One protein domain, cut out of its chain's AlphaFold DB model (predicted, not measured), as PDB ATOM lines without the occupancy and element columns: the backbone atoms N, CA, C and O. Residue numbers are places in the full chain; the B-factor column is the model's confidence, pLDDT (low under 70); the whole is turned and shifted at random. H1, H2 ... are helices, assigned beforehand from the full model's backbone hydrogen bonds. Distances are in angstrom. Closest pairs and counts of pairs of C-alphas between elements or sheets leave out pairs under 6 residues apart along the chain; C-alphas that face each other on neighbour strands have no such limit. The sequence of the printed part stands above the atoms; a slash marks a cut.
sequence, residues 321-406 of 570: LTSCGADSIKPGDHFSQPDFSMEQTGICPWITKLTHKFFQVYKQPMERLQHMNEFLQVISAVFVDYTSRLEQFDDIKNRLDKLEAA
ATOM      1  N   LEU A 321      17.517  23.958  -2.910       81.25
ATOM      2  CA  LEU A 321      18.587  24.945  -2.771       81.25
ATOM      3  C   LEU A 321      19.668  24.543  -1.749       81.25
ATOM      4  O   LEU A 321      20.855  24.687  -2.019       81.25
ATOM      5  N   THR A 322      19.280  24.002  -0.591       80.44
ATOM      6  CA  THR A 322      20.217  23.644   0.486       80.44
ATOM      7  C   THR A 322      21.014  22.386   0.148       80.44
ATOM      8  O   THR A 322      22.166  22.247   0.550       80.44
ATOM      9  N   SER A 323      20.415  21.462  -0.607       83.62
ATOM     10  CA  SER A 323      21.050  20.182  -0.948       83.62
ATOM     11  C   SER A 323      21.931  20.241  -2.202       83.62
ATOM     12  O   SER A 323      22.846  19.428  -2.348       83.62
ATOM     13  N   CYS A 324      21.662  21.188  -3.106       83.88
ATOM     14  CA  CYS A 324      22.233  21.234  -4.451       83.88
ATOM     15  C   CYS A 324      22.898  22.582  -4.759       83.88
ATOM     16  O   CYS A 324      22.707  23.128  -5.841       83.88
ATOM     17  N   GLY A 325      23.692  23.132  -3.838       84.31
ATOM     18  CA  GLY A 325      24.512  24.317  -4.130       84.31
ATOM     19  C   GLY A 325      25.524  24.080  -5.265       84.31
ATOM     20  O   GLY A 325      25.836  22.932  -5.591       84.31
ATOM     21  N   ALA A 326      26.053  25.154  -5.855       78.88
ATOM     22  CA  ALA A 326      27.076  25.101  -6.910       78.88
ATOM     23  C   ALA A 326      28.302  24.257  -6.509       78.88
ATOM     24  O   ALA A 326      28.792  23.439  -7.285       78.88
ATOM     25  N   ASP A 327      28.711  24.363  -5.244       85.81
ATOM     26  CA  ASP A 327      29.850  23.634  -4.673       85.81
ATOM     27  C   ASP A 327      29.474  22.218  -4.185       85.81
ATOM     28  O   ASP A 327      30.230  21.561  -3.469       85.81
ATOM     29  N   SER A 328      28.274  21.732  -4.523       90.62
ATOM     30  CA  SER A 328      27.791  20.431  -4.047       90.62
ATOM     31  C   SER A 328      28.441  19.247  -4.752       90.62
ATOM     32  O   SER A 328      28.322  18.136  -4.238       90.62
ATOM     33  N   ILE A 329      29.075  19.433  -5.914       92.06
ATOM     34  CA  ILE A 329      29.798  18.355  -6.597       92.06
ATOM     35  C   ILE A 329      31.162  18.212  -5.945       92.06
ATOM     36  O   ILE A 329      32.049  19.043  -6.129       92.06
ATOM     37  N   LYS A 330      31.328  17.131  -5.189       93.38
ATOM     38  CA  LYS A 330      32.623  16.774  -4.613       93.38
ATOM     39  C   LYS A 330      33.380  15.854  -5.572       93.38
ATOM     40  O   LYS A 330      32.743  15.043  -6.246       93.38
ATOM     41  N   PRO A 331      34.721  15.930  -5.628       93.62
ATOM     42  CA  PRO A 331      35.516  14.912  -6.306       93.62
ATOM     43  C   PRO A 331      35.148  13.519  -5.774       93.62
ATOM     44  O   PRO A 331      35.173  13.299  -4.563       93.62
ATOM     45  N   GLY A 332      34.758  12.608  -6.668       93.00
ATOM     46  CA  GLY A 332      34.265  11.271  -6.317       93.00
ATOM     47  C   GLY A 332      32.739  11.126  -6.318       93.00
ATOM     48  O   GLY A 332      32.247  10.001  -6.268       93.00
ATOM     49  N   ASP A 333      31.974  12.217  -6.441       94.69
ATOM     50  CA  ASP A 333      30.539  12.125  -6.720       94.69
ATOM     51  C   ASP A 333      30.311  11.457  -8.083       94.69
ATOM     52  O   ASP A 333      31.054  11.697  -9.034       94.69
ATOM     53  N   HIS A 334      29.222  10.701  -8.225       96.31
ATOM     54  CA  HIS A 334      28.817  10.102  -9.507       96.31
ATOM     55  C   HIS A 334      28.743  11.137 -10.649       96.31
ATOM     56  O   HIS A 334      29.131  10.864 -11.776       96.31
ATOM     57  N   PHE A 335      28.319  12.368 -10.339       95.62
ATOM     58  CA  PHE A 335      28.237  13.475 -11.301       95.62
ATOM     59  C   PHE A 335      29.580  14.173 -11.583       95.62
ATOM     60  O   PHE A 335      29.624  15.076 -12.408       95.62
ATOM     61  N   SER A 336      30.661  13.790 -10.896       95.50
ATOM     62  CA  SER A 336      32.027  14.244 -11.201       95.50
ATOM     63  C   SER A 336      32.727  13.367 -12.247       95.50
ATOM     64  O   SER A 336      33.839  13.681 -12.664       95.50
ATOM     65  N   GLN A 337      32.089  12.270 -12.671       96.94
ATOM     66  CA  GLN A 337      32.641  11.373 -13.680       96.94
ATOM     67  C   GLN A 337      32.651  12.017 -15.081       96.94
ATOM     68  O   GLN A 337      31.793  12.855 -15.377       96.94
ATOM     69  N   PRO A 338      33.577  11.598 -15.969       96.12
ATOM     70  CA  PRO A 338      33.700  12.128 -17.332       96.12
ATOM     71  C   PRO A 338      32.414  12.013 -18.158       96.12
ATOM     72  O   PRO A 338      32.135  12.883 -18.981       96.12
ATOM     73  N   ASP A 339      31.595  10.996 -17.888       96.94
ATOM     74  CA  ASP A 339      30.315  10.761 -18.565       96.94
ATOM     75  C   ASP A 339      29.296  11.884 -18.327       96.94
ATOM     76  O   ASP A 339      28.401  12.090 -19.143       96.94
ATOM     77  N   PHE A 340      29.446  12.634 -17.231       95.62
ATOM     78  CA  PHE A 340      28.632  13.805 -16.896       95.62
ATOM     79  C   PHE A 340      29.351  15.124 -17.176       95.62
ATOM     80  O   PHE A 340      28.849  16.188 -16.808       95.62
ATOM     81  N   SER A 341      30.520  15.075 -17.817       94.62
ATOM     82  CA  SER A 341      31.236  16.279 -18.212       94.62
ATOM     83  C   SER A 341      30.412  17.107 -19.198       94.62
ATOM     84  O   SER A 341      29.569  16.604 -19.952       94.62
ATOM     85  N   MET A 342      30.689  18.409 -19.201       94.50
ATOM     86  CA  MET A 342      30.079  19.332 -20.152       94.50
ATOM     87  C   MET A 342      30.459  18.982 -21.598       94.50
ATOM     88  O   MET A 342      29.647  19.175 -22.495       94.50
ATOM     89  N   GLU A 343      31.655  18.431 -21.815       96.19
ATOM     90  CA  GLU A 343      32.134  17.997 -23.133       96.19
ATOM     91  C   GLU A 343      31.299  16.837 -23.683       96.19
ATOM     92  O   GLU A 343      30.935  16.844 -24.857       96.19
ATOM     93  N   GLN A 344      30.947  15.874 -22.826       96.88
ATOM     94  CA  GLN A 344      30.206  14.686 -23.239       96.88
ATOM     95  C   GLN A 344      28.697  14.934 -23.348       96.88
ATOM     96  O   GLN A 344      28.048  14.447 -24.272       96.88
ATOM     97  N   THR A 345      28.118  15.670 -22.397       96.00
ATOM     98  CA  THR A 345      26.654  15.832 -22.300       96.00
ATOM     99  C   THR A 345      26.140  17.147 -22.874       96.00
ATOM    100  O   THR A 345      24.939  17.282 -23.106       96.00
ATOM    101  N   GLY A 346      27.010  18.143 -23.063       96.62
ATOM    102  CA  GLY A 346      26.614  19.520 -23.365       96.62
ATOM    103  C   GLY A 346      25.913  20.235 -22.203       96.62
ATOM    104  O   GLY A 346      25.470  21.372 -22.360       96.62
ATOM    105  N   ILE A 347      25.793  19.591 -21.037       95.94
ATOM    106  CA  ILE A 347      25.072  20.099 -19.868       95.94
ATOM    107  C   ILE A 347      26.052  20.192 -18.697       95.94
ATOM    108  O   ILE A 347      26.913  19.340 -18.506       95.94
ATOM    109  N   CYS A 348      25.932  21.249 -17.893       94.56
ATOM    110  CA  CYS A 348      26.739  21.383 -16.684       94.56
ATOM    111  C   CYS A 348      26.420  20.234 -15.701       94.56
ATOM    112  O   CYS A 348      25.246  20.070 -15.347       94.56
ATOM    113  N   PRO A 349      27.420  19.484 -15.193       95.50
ATOM    114  CA  PRO A 349      27.174  18.347 -14.303       95.50
ATOM    115  C   PRO A 349      26.355  18.705 -13.050       95.50
ATOM    116  O   PRO A 349      25.574  17.890 -12.555       95.50
ATOM    117  N   TRP A 350      26.463  19.949 -12.565       95.50
ATOM    118  CA  TRP A 350      25.651  20.456 -11.454       95.50
ATOM    119  C   TRP A 350      24.157  20.512 -11.793       95.50
ATOM    120  O   TRP A 350      23.330  20.071 -10.993       95.50
ATOM    121  N   ILE A 351      23.805  20.963 -13.002       95.94
ATOM    122  CA  ILE A 351      22.414  20.991 -13.476       95.94
ATOM    123  C   ILE A 351      21.878  19.564 -13.592       95.94
ATOM    124  O   ILE A 351      20.738  19.298 -13.207       95.94
ATOM    125  N   THR A 352      22.701  18.623 -14.056       96.25
ATOM    126  CA  THR A 352      22.322  17.207 -14.138       96.25
ATOM    127  C   THR A 352      22.045  16.617 -12.752       96.25
ATOM    128  O   THR A 352      21.010  15.977 -12.552       96.25
ATOM    129  N   LYS A 353      22.902  16.901 -11.759       96.06
ATOM    130  CA  LYS A 353      22.693  16.513 -10.352       96.06
ATOM    131  C   LYS A 353      21.407  17.110  -9.779       96.06
ATOM    132  O   LYS A 353      20.619  16.386  -9.165       96.06
ATOM    133  N   LEU A 354      21.174  18.402 -10.009       96.00
ATOM    134  CA  LEU A 354      19.969  19.104  -9.567       96.00
ATOM    135  C   LEU A 354      18.708  18.497 -10.199       96.00
ATOM    136  O   LEU A 354      17.738  18.232  -9.495       96.00
ATOM    137  N   THR A 355      18.738  18.211 -11.502       96.69
ATOM    138  CA  THR A 355      17.626  17.595 -12.244       96.69
ATOM    139  C   THR A 355      17.309  16.201 -11.706       96.69
ATOM    140  O   THR A 355      16.151  15.869 -11.454       96.69
ATOM    141  N   HIS A 356      18.340  15.392 -11.450       96.38
ATOM    142  CA  HIS A 356      18.171  14.067 -10.862       96.38
ATOM    143  C   HIS A 356      17.551  14.145  -9.459       96.38
ATOM    144  O   HIS A 356      16.640  13.385  -9.131       96.38
ATOM    145  N   LYS A 357      18.008  15.088  -8.624       95.94
ATOM    146  CA  LYS A 357      17.438  15.321  -7.290       95.94
ATOM    147  C   LYS A 357      15.996  15.814  -7.355       95.94
ATOM    148  O   LYS A 357      15.164  15.306  -6.612       95.94
ATOM    149  N   PHE A 358      15.684  16.714  -8.281       96.62
ATOM    150  CA  PHE A 358      14.324  17.185  -8.524       96.62
ATOM    151  C   PHE A 358      13.375  16.030  -8.875       96.62
ATOM    152  O   PHE A 358      12.325  15.890  -8.252       96.62
ATOM    153  N   PHE A 359      13.766  15.137  -9.789       96.75
ATOM    154  CA  PHE A 359      12.960  13.958 -10.132       96.75
ATOM    155  C   PHE A 359      12.888  12.903  -9.026       96.75
ATOM    156  O   PHE A 359      11.926  12.135  -8.977       96.75
ATOM    157  N   GLN A 360      13.886  12.855  -8.141       96.06
ATOM    158  CA  GLN A 360      13.869  11.984  -6.970       96.06
ATOM    159  C   GLN A 360      12.865  12.473  -5.916       96.06
ATOM    160  O   GLN A 360      12.178  11.645  -5.313       96.06
ATOM    161  N   VAL A 361      12.785  13.793  -5.707       95.75
ATOM    162  CA  VAL A 361      11.849  14.434  -4.769       95.75
ATOM    163  C   VAL A 361      10.423  14.392  -5.320       95.75
ATOM    164  O   VAL A 361       9.525  13.904  -4.642       95.75
ATOM    165  N   TYR A 362      10.226  14.813  -6.570       96.19
ATOM    166  CA  TYR A 362       8.917  14.856  -7.222       96.19
ATOM    167  C   TYR A 362       8.772  13.683  -8.188       96.19
ATOM    168  O   TYR A 362       9.188  13.732  -9.350       96.19
ATOM    169  N   LYS A 363       8.196  12.579  -7.704       96.75
ATOM    170  CA  LYS A 363       8.080  11.348  -8.496       96.75
ATOM    171  C   LYS A 363       6.988  11.452  -9.553       96.75
ATOM    172  O   LYS A 363       7.169  10.901 -10.639       96.75
ATOM    173  N   GLN A 364       5.886  12.153  -9.271       97.69
ATOM    174  CA  GLN A 364       4.771  12.231 -10.210       97.69
ATOM    175  C   GLN A 364       4.991  13.313 -11.279       97.69
ATOM    176  O   GLN A 364       5.465  14.404 -10.962       97.69
ATOM    177  N   PRO A 365       4.598  13.073 -12.545       97.38
ATOM    178  CA  PRO A 365       4.709  14.074 -13.608       97.38
ATOM    179  C   PRO A 365       3.985  15.390 -13.298       97.38
ATOM    180  O   PRO A 365       4.504  16.459 -13.608       97.38
ATOM    181  N   MET A 366       2.815  15.317 -12.658       97.56
ATOM    182  CA  MET A 366       2.032  16.505 -12.306       97.56
ATOM    183  C   MET A 366       2.671  17.309 -11.171       97.56
ATOM    184  O   MET A 366       2.734  18.530 -11.270       97.56
ATOM    185  N   GLU A 367       3.224  16.641 -10.154       96.69
ATOM    186  CA  GLU A 367       3.990  17.298  -9.081       96.69
ATOM    187  C   GLU A 367       5.217  18.019  -9.653       96.69
ATOM    188  O   GLU A 367       5.460  19.183  -9.350       96.69
ATOM    189  N   ARG A 368       5.956  17.377 -10.569       97.44
ATOM    190  CA  ARG A 368       7.098  18.012 -11.252       97.44
ATOM    191  C   ARG A 368       6.684  19.272 -11.999       97.44
ATOM    192  O   ARG A 368       7.420  20.249 -12.001       97.44
ATOM    193  N   LEU A 369       5.528  19.251 -12.659       97.75
ATOM    194  CA  LEU A 369       5.033  20.423 -13.371       97.75
ATOM    195  C   LEU A 369       4.659  21.544 -12.392       97.75
ATOM    196  O   LEU A 369       4.992  22.701 -12.639       97.75
ATOM    197  N   GLN A 370       4.024  21.194 -11.273       97.56
ATOM    198  CA  GLN A 370       3.631  22.138 -10.229       97.56
ATOM    199  C   GLN A 370       4.837  22.814  -9.560       97.56
ATOM    200  O   GLN A 370       4.785  24.013  -9.308       97.56
ATOM    201  N   HIS A 371       5.931  22.076  -9.348       97.00
ATOM    202  CA  HIS A 371       7.164  22.574  -8.720       97.00
ATOM    203  C   HIS A 371       8.254  22.982  -9.729       97.00
ATOM    204  O   HIS A 371       9.415  23.190  -9.369       97.00
ATOM    205  N   MET A 372       7.911  23.113 -11.015       97.44
ATOM    206  CA  MET A 372       8.868  23.520 -12.051       97.44
ATOM    207  C   MET A 372       9.401  24.941 -11.813       97.44
ATOM    208  O   MET A 372      10.553  25.242 -12.118       97.44
ATOM    209  N   ASN A 373       8.575  25.818 -11.240       96.81
ATOM    210  CA  ASN A 373       8.967  27.174 -10.861       96.81
ATOM    211  C   ASN A 373      10.087  27.179  -9.805       96.81
ATOM    212  O   ASN A 373      11.058  27.908  -9.974       96.81
ATOM    213  N   GLU A 374       9.991  26.343  -8.770       95.00
ATOM    214  CA  GLU A 374      11.012  26.201  -7.727       95.00
ATOM    215  C   GLU A 374      12.330  25.699  -8.318       95.00
ATOM    216  O   GLU A 374      13.397  26.236  -8.021       95.00
ATOM    217  N   PHE A 375      12.262  24.704  -9.204       96.19
ATOM    218  CA  PHE A 375      13.433  24.189  -9.909       96.19
ATOM    219  C   PHE A 375      14.131  25.279 -10.731       96.19
ATOM    220  O   PHE A 375      15.338  25.488 -10.595       96.19
ATOM    221  N   LEU A 376      13.371  26.027 -11.537       96.62
ATOM    222  CA  LEU A 376      13.907  27.135 -12.329       96.62
ATOM    223  C   LEU A 376      14.424  28.283 -11.453       96.62
ATOM    224  O   LEU A 376      15.399  28.935 -11.824       96.62
ATOM    225  N   GLN A 377      13.820  28.515 -10.287       95.44
ATOM    226  CA  GLN A 377      14.269  29.521  -9.326       95.44
ATOM    227  C   GLN A 377      15.606  29.143  -8.674       95.44
ATOM    228  O   GLN A 377      16.464  30.003  -8.491       95.44
ATOM    229  N   VAL A 378      15.822  27.862  -8.365       94.94
ATOM    230  CA  VAL A 378      17.123  27.368  -7.880       94.94
ATOM    231  C   VAL A 378      18.196  27.558  -8.951       94.94
ATOM    232  O   VAL A 378      19.293  28.027  -8.647       94.94
ATOM    233  N   ILE A 379      17.873  27.245 -10.208       95.69
ATOM    234  CA  ILE A 379      18.785  27.459 -11.333       95.69
ATOM    235  C   ILE A 379      19.125  28.944 -11.475       95.69
ATOM    236  O   ILE A 379      20.303  29.300 -11.504       95.69
ATOM    237  N   SER A 380      18.119  29.820 -11.519       95.81
ATOM    238  CA  SER A 380      18.338  31.254 -11.714       95.81
ATOM    239  C   SER A 380      19.153  31.881 -10.582       95.81
ATOM    240  O   SER A 380      20.065  32.654 -10.863       95.81
ATOM    241  N   ALA A 381      18.905  31.499  -9.325       93.44
ATOM    242  CA  ALA A 381      19.672  31.979  -8.177       93.44
ATOM    243  C   ALA A 381      21.170  31.657  -8.305       93.44
ATOM    244  O   ALA A 381      22.019  32.506  -8.036       93.44
ATOM    245  N   VAL A 382      21.499  30.451  -8.770       92.00
ATOM    246  CA  VAL A 382      22.889  30.033  -8.978       92.00
ATOM    247  C   VAL A 382      23.524  30.758 -10.164       92.00
ATOM    248  O   VAL A 382      24.673  31.184 -10.065       92.00
ATOM    249  N   PHE A 383      22.789  30.981 -11.257       93.62
ATOM    250  CA  PHE A 383      23.293  31.792 -12.371       93.62
ATOM    251  C   PHE A 383      23.582  33.238 -11.960       93.62
ATOM    252  O   PHE A 383      24.604  33.777 -12.376       93.62
ATOM    253  N   VAL A 384      22.741  33.839 -11.114       94.88
ATOM    254  CA  VAL A 384      22.985  35.185 -10.574       94.88
ATOM    255  C   VAL A 384      24.281  35.219  -9.753       94.88
ATOM    256  O   VAL A 384      25.110  36.106  -9.969       94.88
ATOM    257  N   ASP A 385      24.509  34.232  -8.878       92.12
ATOM    258  CA  ASP A 385      25.769  34.117  -8.120       92.12
ATOM    259  C   ASP A 385      26.979  33.978  -9.060       92.12
ATOM    260  O   ASP A 385      27.962  34.707  -8.927       92.12
ATOM    261  N   TYR A 386      26.890  33.120 -10.081       91.12
ATOM    262  CA  TYR A 386      27.962  32.965 -11.068       91.12
ATOM    263  C   TYR A 386      28.247  34.242 -11.854       91.12
ATOM    264  O   TYR A 386      29.416  34.581 -12.032       91.12
ATOM    265  N   THR A 387      27.217  34.968 -12.301       94.75
ATOM    266  CA  THR A 387      27.418  36.250 -12.989       94.75
ATOM    267  C   THR A 387      28.104  37.267 -12.084       94.75
ATOM    268  O   THR A 387      29.049  37.915 -12.520       94.75
ATOM    269  N   SER A 388      27.732  37.326 -10.800       95.94
ATOM    270  CA  SER A 388      28.388  38.214  -9.837       95.94
ATOM    271  C   SER A 388      29.853  37.834  -9.604       95.94
ATOM    272  O   SER A 388      30.725  38.701  -9.570       95.94
ATOM    273  N   ARG A 389      30.163  36.535  -9.489       94.25
ATOM    274  CA  ARG A 389      31.553  36.064  -9.374       94.25
ATOM    275  C   ARG A 389      32.362  36.372 -10.631       94.25
ATOM    276  O   ARG A 389      33.526  36.747 -10.517       94.25
ATOM    277  N   LEU A 390      31.769  36.230 -11.816       95.81
ATOM    278  CA  LEU A 390      32.437  36.528 -13.082       95.81
ATOM    279  C   LEU A 390      32.805  38.015 -13.185       95.81
ATOM    280  O   LEU A 390      33.946  38.330 -13.510       95.81
ATOM    281  N   GLU A 391      31.894  38.912 -12.802       97.38
ATOM    282  CA  GLU A 391      32.171  40.353 -12.721       97.38
ATOM    283  C   GLU A 391      33.327  40.663 -11.754       97.38
ATOM    284  O   GLU A 391      34.220  41.448 -12.073       97.38
ATOM    285  N   GLN A 392      33.380  39.993 -10.595       97.25
ATOM    286  CA  GLN A 392      34.499  40.142  -9.657       97.25
ATOM    287  C   GLN A 392      35.835  39.689 -10.266       97.25
ATOM    288  O   GLN A 392      36.870  40.318 -10.028       97.25
ATOM    289  N   PHE A 393      35.839  38.609 -11.051       97.12
ATOM    290  CA  PHE A 393      37.040  38.161 -11.755       97.12
ATOM    291  C   PHE A 393      37.490  39.160 -12.821       97.12
ATOM    292  O   PHE A 393      38.689  39.434 -12.916       97.12
ATOM    293  N   ASP A 394      36.557  39.751 -13.565       97.56
ATOM    294  CA  ASP A 394      36.866  40.802 -14.537       97.56
ATOM    295  C   ASP A 394      37.450  42.047 -13.855       97.56
ATOM    296  O   ASP A 394      38.438  42.613 -14.329       97.56
ATOM    297  N   ASP A 395      36.934  42.431 -12.688       97.75
ATOM    298  CA  ASP A 395      37.501  43.513 -11.879       97.75
ATOM    299  C   ASP A 395      38.931  43.212 -11.412       97.75
ATOM    300  O   ASP A 395      39.813  44.079 -11.470       97.75
ATOM    301  N   ILE A 396      39.194  41.981 -10.964       98.00
ATOM    302  CA  ILE A 396      40.538  41.541 -10.565       98.00
ATOM    303  C   ILE A 396      41.486  41.572 -11.765       98.00
ATOM    304  O   ILE A 396      42.592  42.109 -11.651       98.00
ATOM    305  N   LYS A 397      41.051  41.061 -12.918       97.50
ATOM    306  CA  LYS A 397      41.824  41.074 -14.162       97.50
ATOM    307  C   LYS A 397      42.161  42.502 -14.590       97.50
ATOM    308  O   LYS A 397      43.330  42.825 -14.771       97.50
ATOM    309  N   ASN A 398      41.176  43.397 -14.605       98.12
ATOM    310  CA  ASN A 398      41.370  44.815 -14.913       98.12
ATOM    311  C   ASN A 398      42.365  45.498 -13.960       98.12
ATOM    312  O   ASN A 398      43.115  46.395 -14.356       98.12
ATOM    313  N   ARG A 399      42.378  45.116 -12.676       98.06
ATOM    314  CA  ARG A 399      43.366  45.612 -11.704       98.06
ATOM    315  C   ARG A 399      44.763  45.061 -11.977       98.06
ATOM    316  O   ARG A 399      45.723  45.819 -11.850       98.06
ATOM    317  N   LEU A 400      44.875  43.788 -12.348       97.81
ATOM    318  CA  LEU A 400      46.145  43.156 -12.701       97.81
ATOM    319  C   LEU A 400      46.748  43.798 -13.958       97.81
ATOM    320  O   LEU A 400      47.907  44.202 -13.924       97.81
ATOM    321  N   ASP A 401      45.939  44.030 -14.991       97.06
ATOM    322  CA  ASP A 401      46.363  44.692 -16.231       97.06
ATOM    323  C   ASP A 401      46.868  46.123 -15.968       97.06
ATOM    324  O   ASP A 401      47.874  46.563 -16.528       97.06
ATOM    325  N   LYS A 402      46.220  46.860 -15.053       96.56
ATOM    326  CA  LYS A 402      46.681  48.194 -14.621       96.56
ATOM    327  C   LYS A 402      48.020  48.138 -13.885       96.56
ATOM    328  O   LYS A 402      48.851  49.026 -14.081       96.56
ATOM    329  N   LEU A 403      48.230  47.131 -13.035       96.06
ATOM    330  CA  LEU A 403      49.504  46.929 -12.341       96.06
ATOM    331  C   LEU A 403      50.611  46.540 -13.323       96.06
ATOM    332  O   LEU A 403      51.707  47.095 -13.250       96.06
ATOM    333  N   GLU A 404      50.312  45.669 -14.284       95.44
ATOM    334  CA  GLU A 404      51.247  45.284 -15.338       95.44
ATOM    335  C   GLU A 404      51.618  46.491 -16.215       95.44
ATOM    336  O   GLU A 404      52.797  46.738 -16.476       95.44
ATOM    337  N   ALA A 405      50.642  47.318 -16.603       94.31
ATOM    338  CA  ALA A 405      50.885  48.553 -17.347       94.31
ATOM    339  C   ALA A 405      51.707  49.580 -16.544       94.31
ATOM    340  O   ALA A 405      52.540  50.293 -17.109       94.31
ATOM    341  N   ALA A 406      51.505  49.653 -15.225       92.81
ATOM    342  CA  ALA A 406      52.303  50.504 -14.348       92.81
ATOM    343  C   ALA A 406      53.750  49.998 -14.215       92.81
ATOM    344  O   ALA A 406      54.671  50.815 -14.184       92.81
TER     345      ALA A 406
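What this domain is: This is residues 321 to 406 of the 570 residues of an uncharacterized protein of Araneus ventricosus (UniProt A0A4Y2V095). One long, straight helix, H4, makes the length of this domain: its first part runs loosely side by side with the shorter H2, which goes the opposite way, and its far part, residues 387 to 406, sticks out free as an arm. H3 sits at the turn between H2 and H4, while at the other end of H2, where it begins, lie the little H1 and a long winding stretch, residues 321 to 341, with no named element. The 86 printed residues hold four named helices, in the order H1, H2, H3, H4, and no named strand; the class is all helix, with 58 residues in the helices. The whole is loose, with a radius of gyration of the C-alphas of 17.2 A, and spans 61 by 28 by 22 A.

How they stand to each other: Start with H4, residues 372 to 406, and look at Phe 375. Its C-alpha is 7.2 A from that of Phe 358 in H2, residues 349 to 361, the closest pair of these two helices, which are close but not clearly touching. Their lines stand at a shallow tilt of 20 degrees, and they run opposite ways. Next find H3, residues 365 to 370, which is about perpendicular to H2 at 76 degrees. H2 and H3 are close but not clearly touching, and their closest C-alphas, those of Phe 359 and Arg 368, are 7.2 A apart. H3 and H4 meet only through their link. H1, residues 342 to 345, is close to H2 but not clearly touching, with the C-alphas of Met 342 and Pro 349 closest at 6.6 A; it is apart from H3 and H4. In H2, H3 and H4 you will find every O i to N i+4 pair within hydrogen-bond range, while H1 is too short for such a pair.

Where its parts are: Find C-alpha 372 at (8.868, 23.520, -12.051); from there H4 runs 51.2 A to C-alpha 406 at (52.303, 50.504, -14.348). H2, residues 349 to 361, begins at C-alpha 349, at (27.174, 18.347, -14.303), and is 18.5 A long. H3 takes residues 365 to 370 over 8.8 A, and H1 residues 342 to 345 over 5.3 A.

The domain as a whole: Look for the two C-alphas farthest apart at Gln 364 and Ala 406, 61.2 A from each other. Without residues 387 to 406, the body of 66 residues spans 32 by 26 by 21 A. The links H1 to H2, H2 to H3 and H3 to H4 are tight. The printed part has no cut. Its mean pLDDT is 94.7, and no printed residue is under 70.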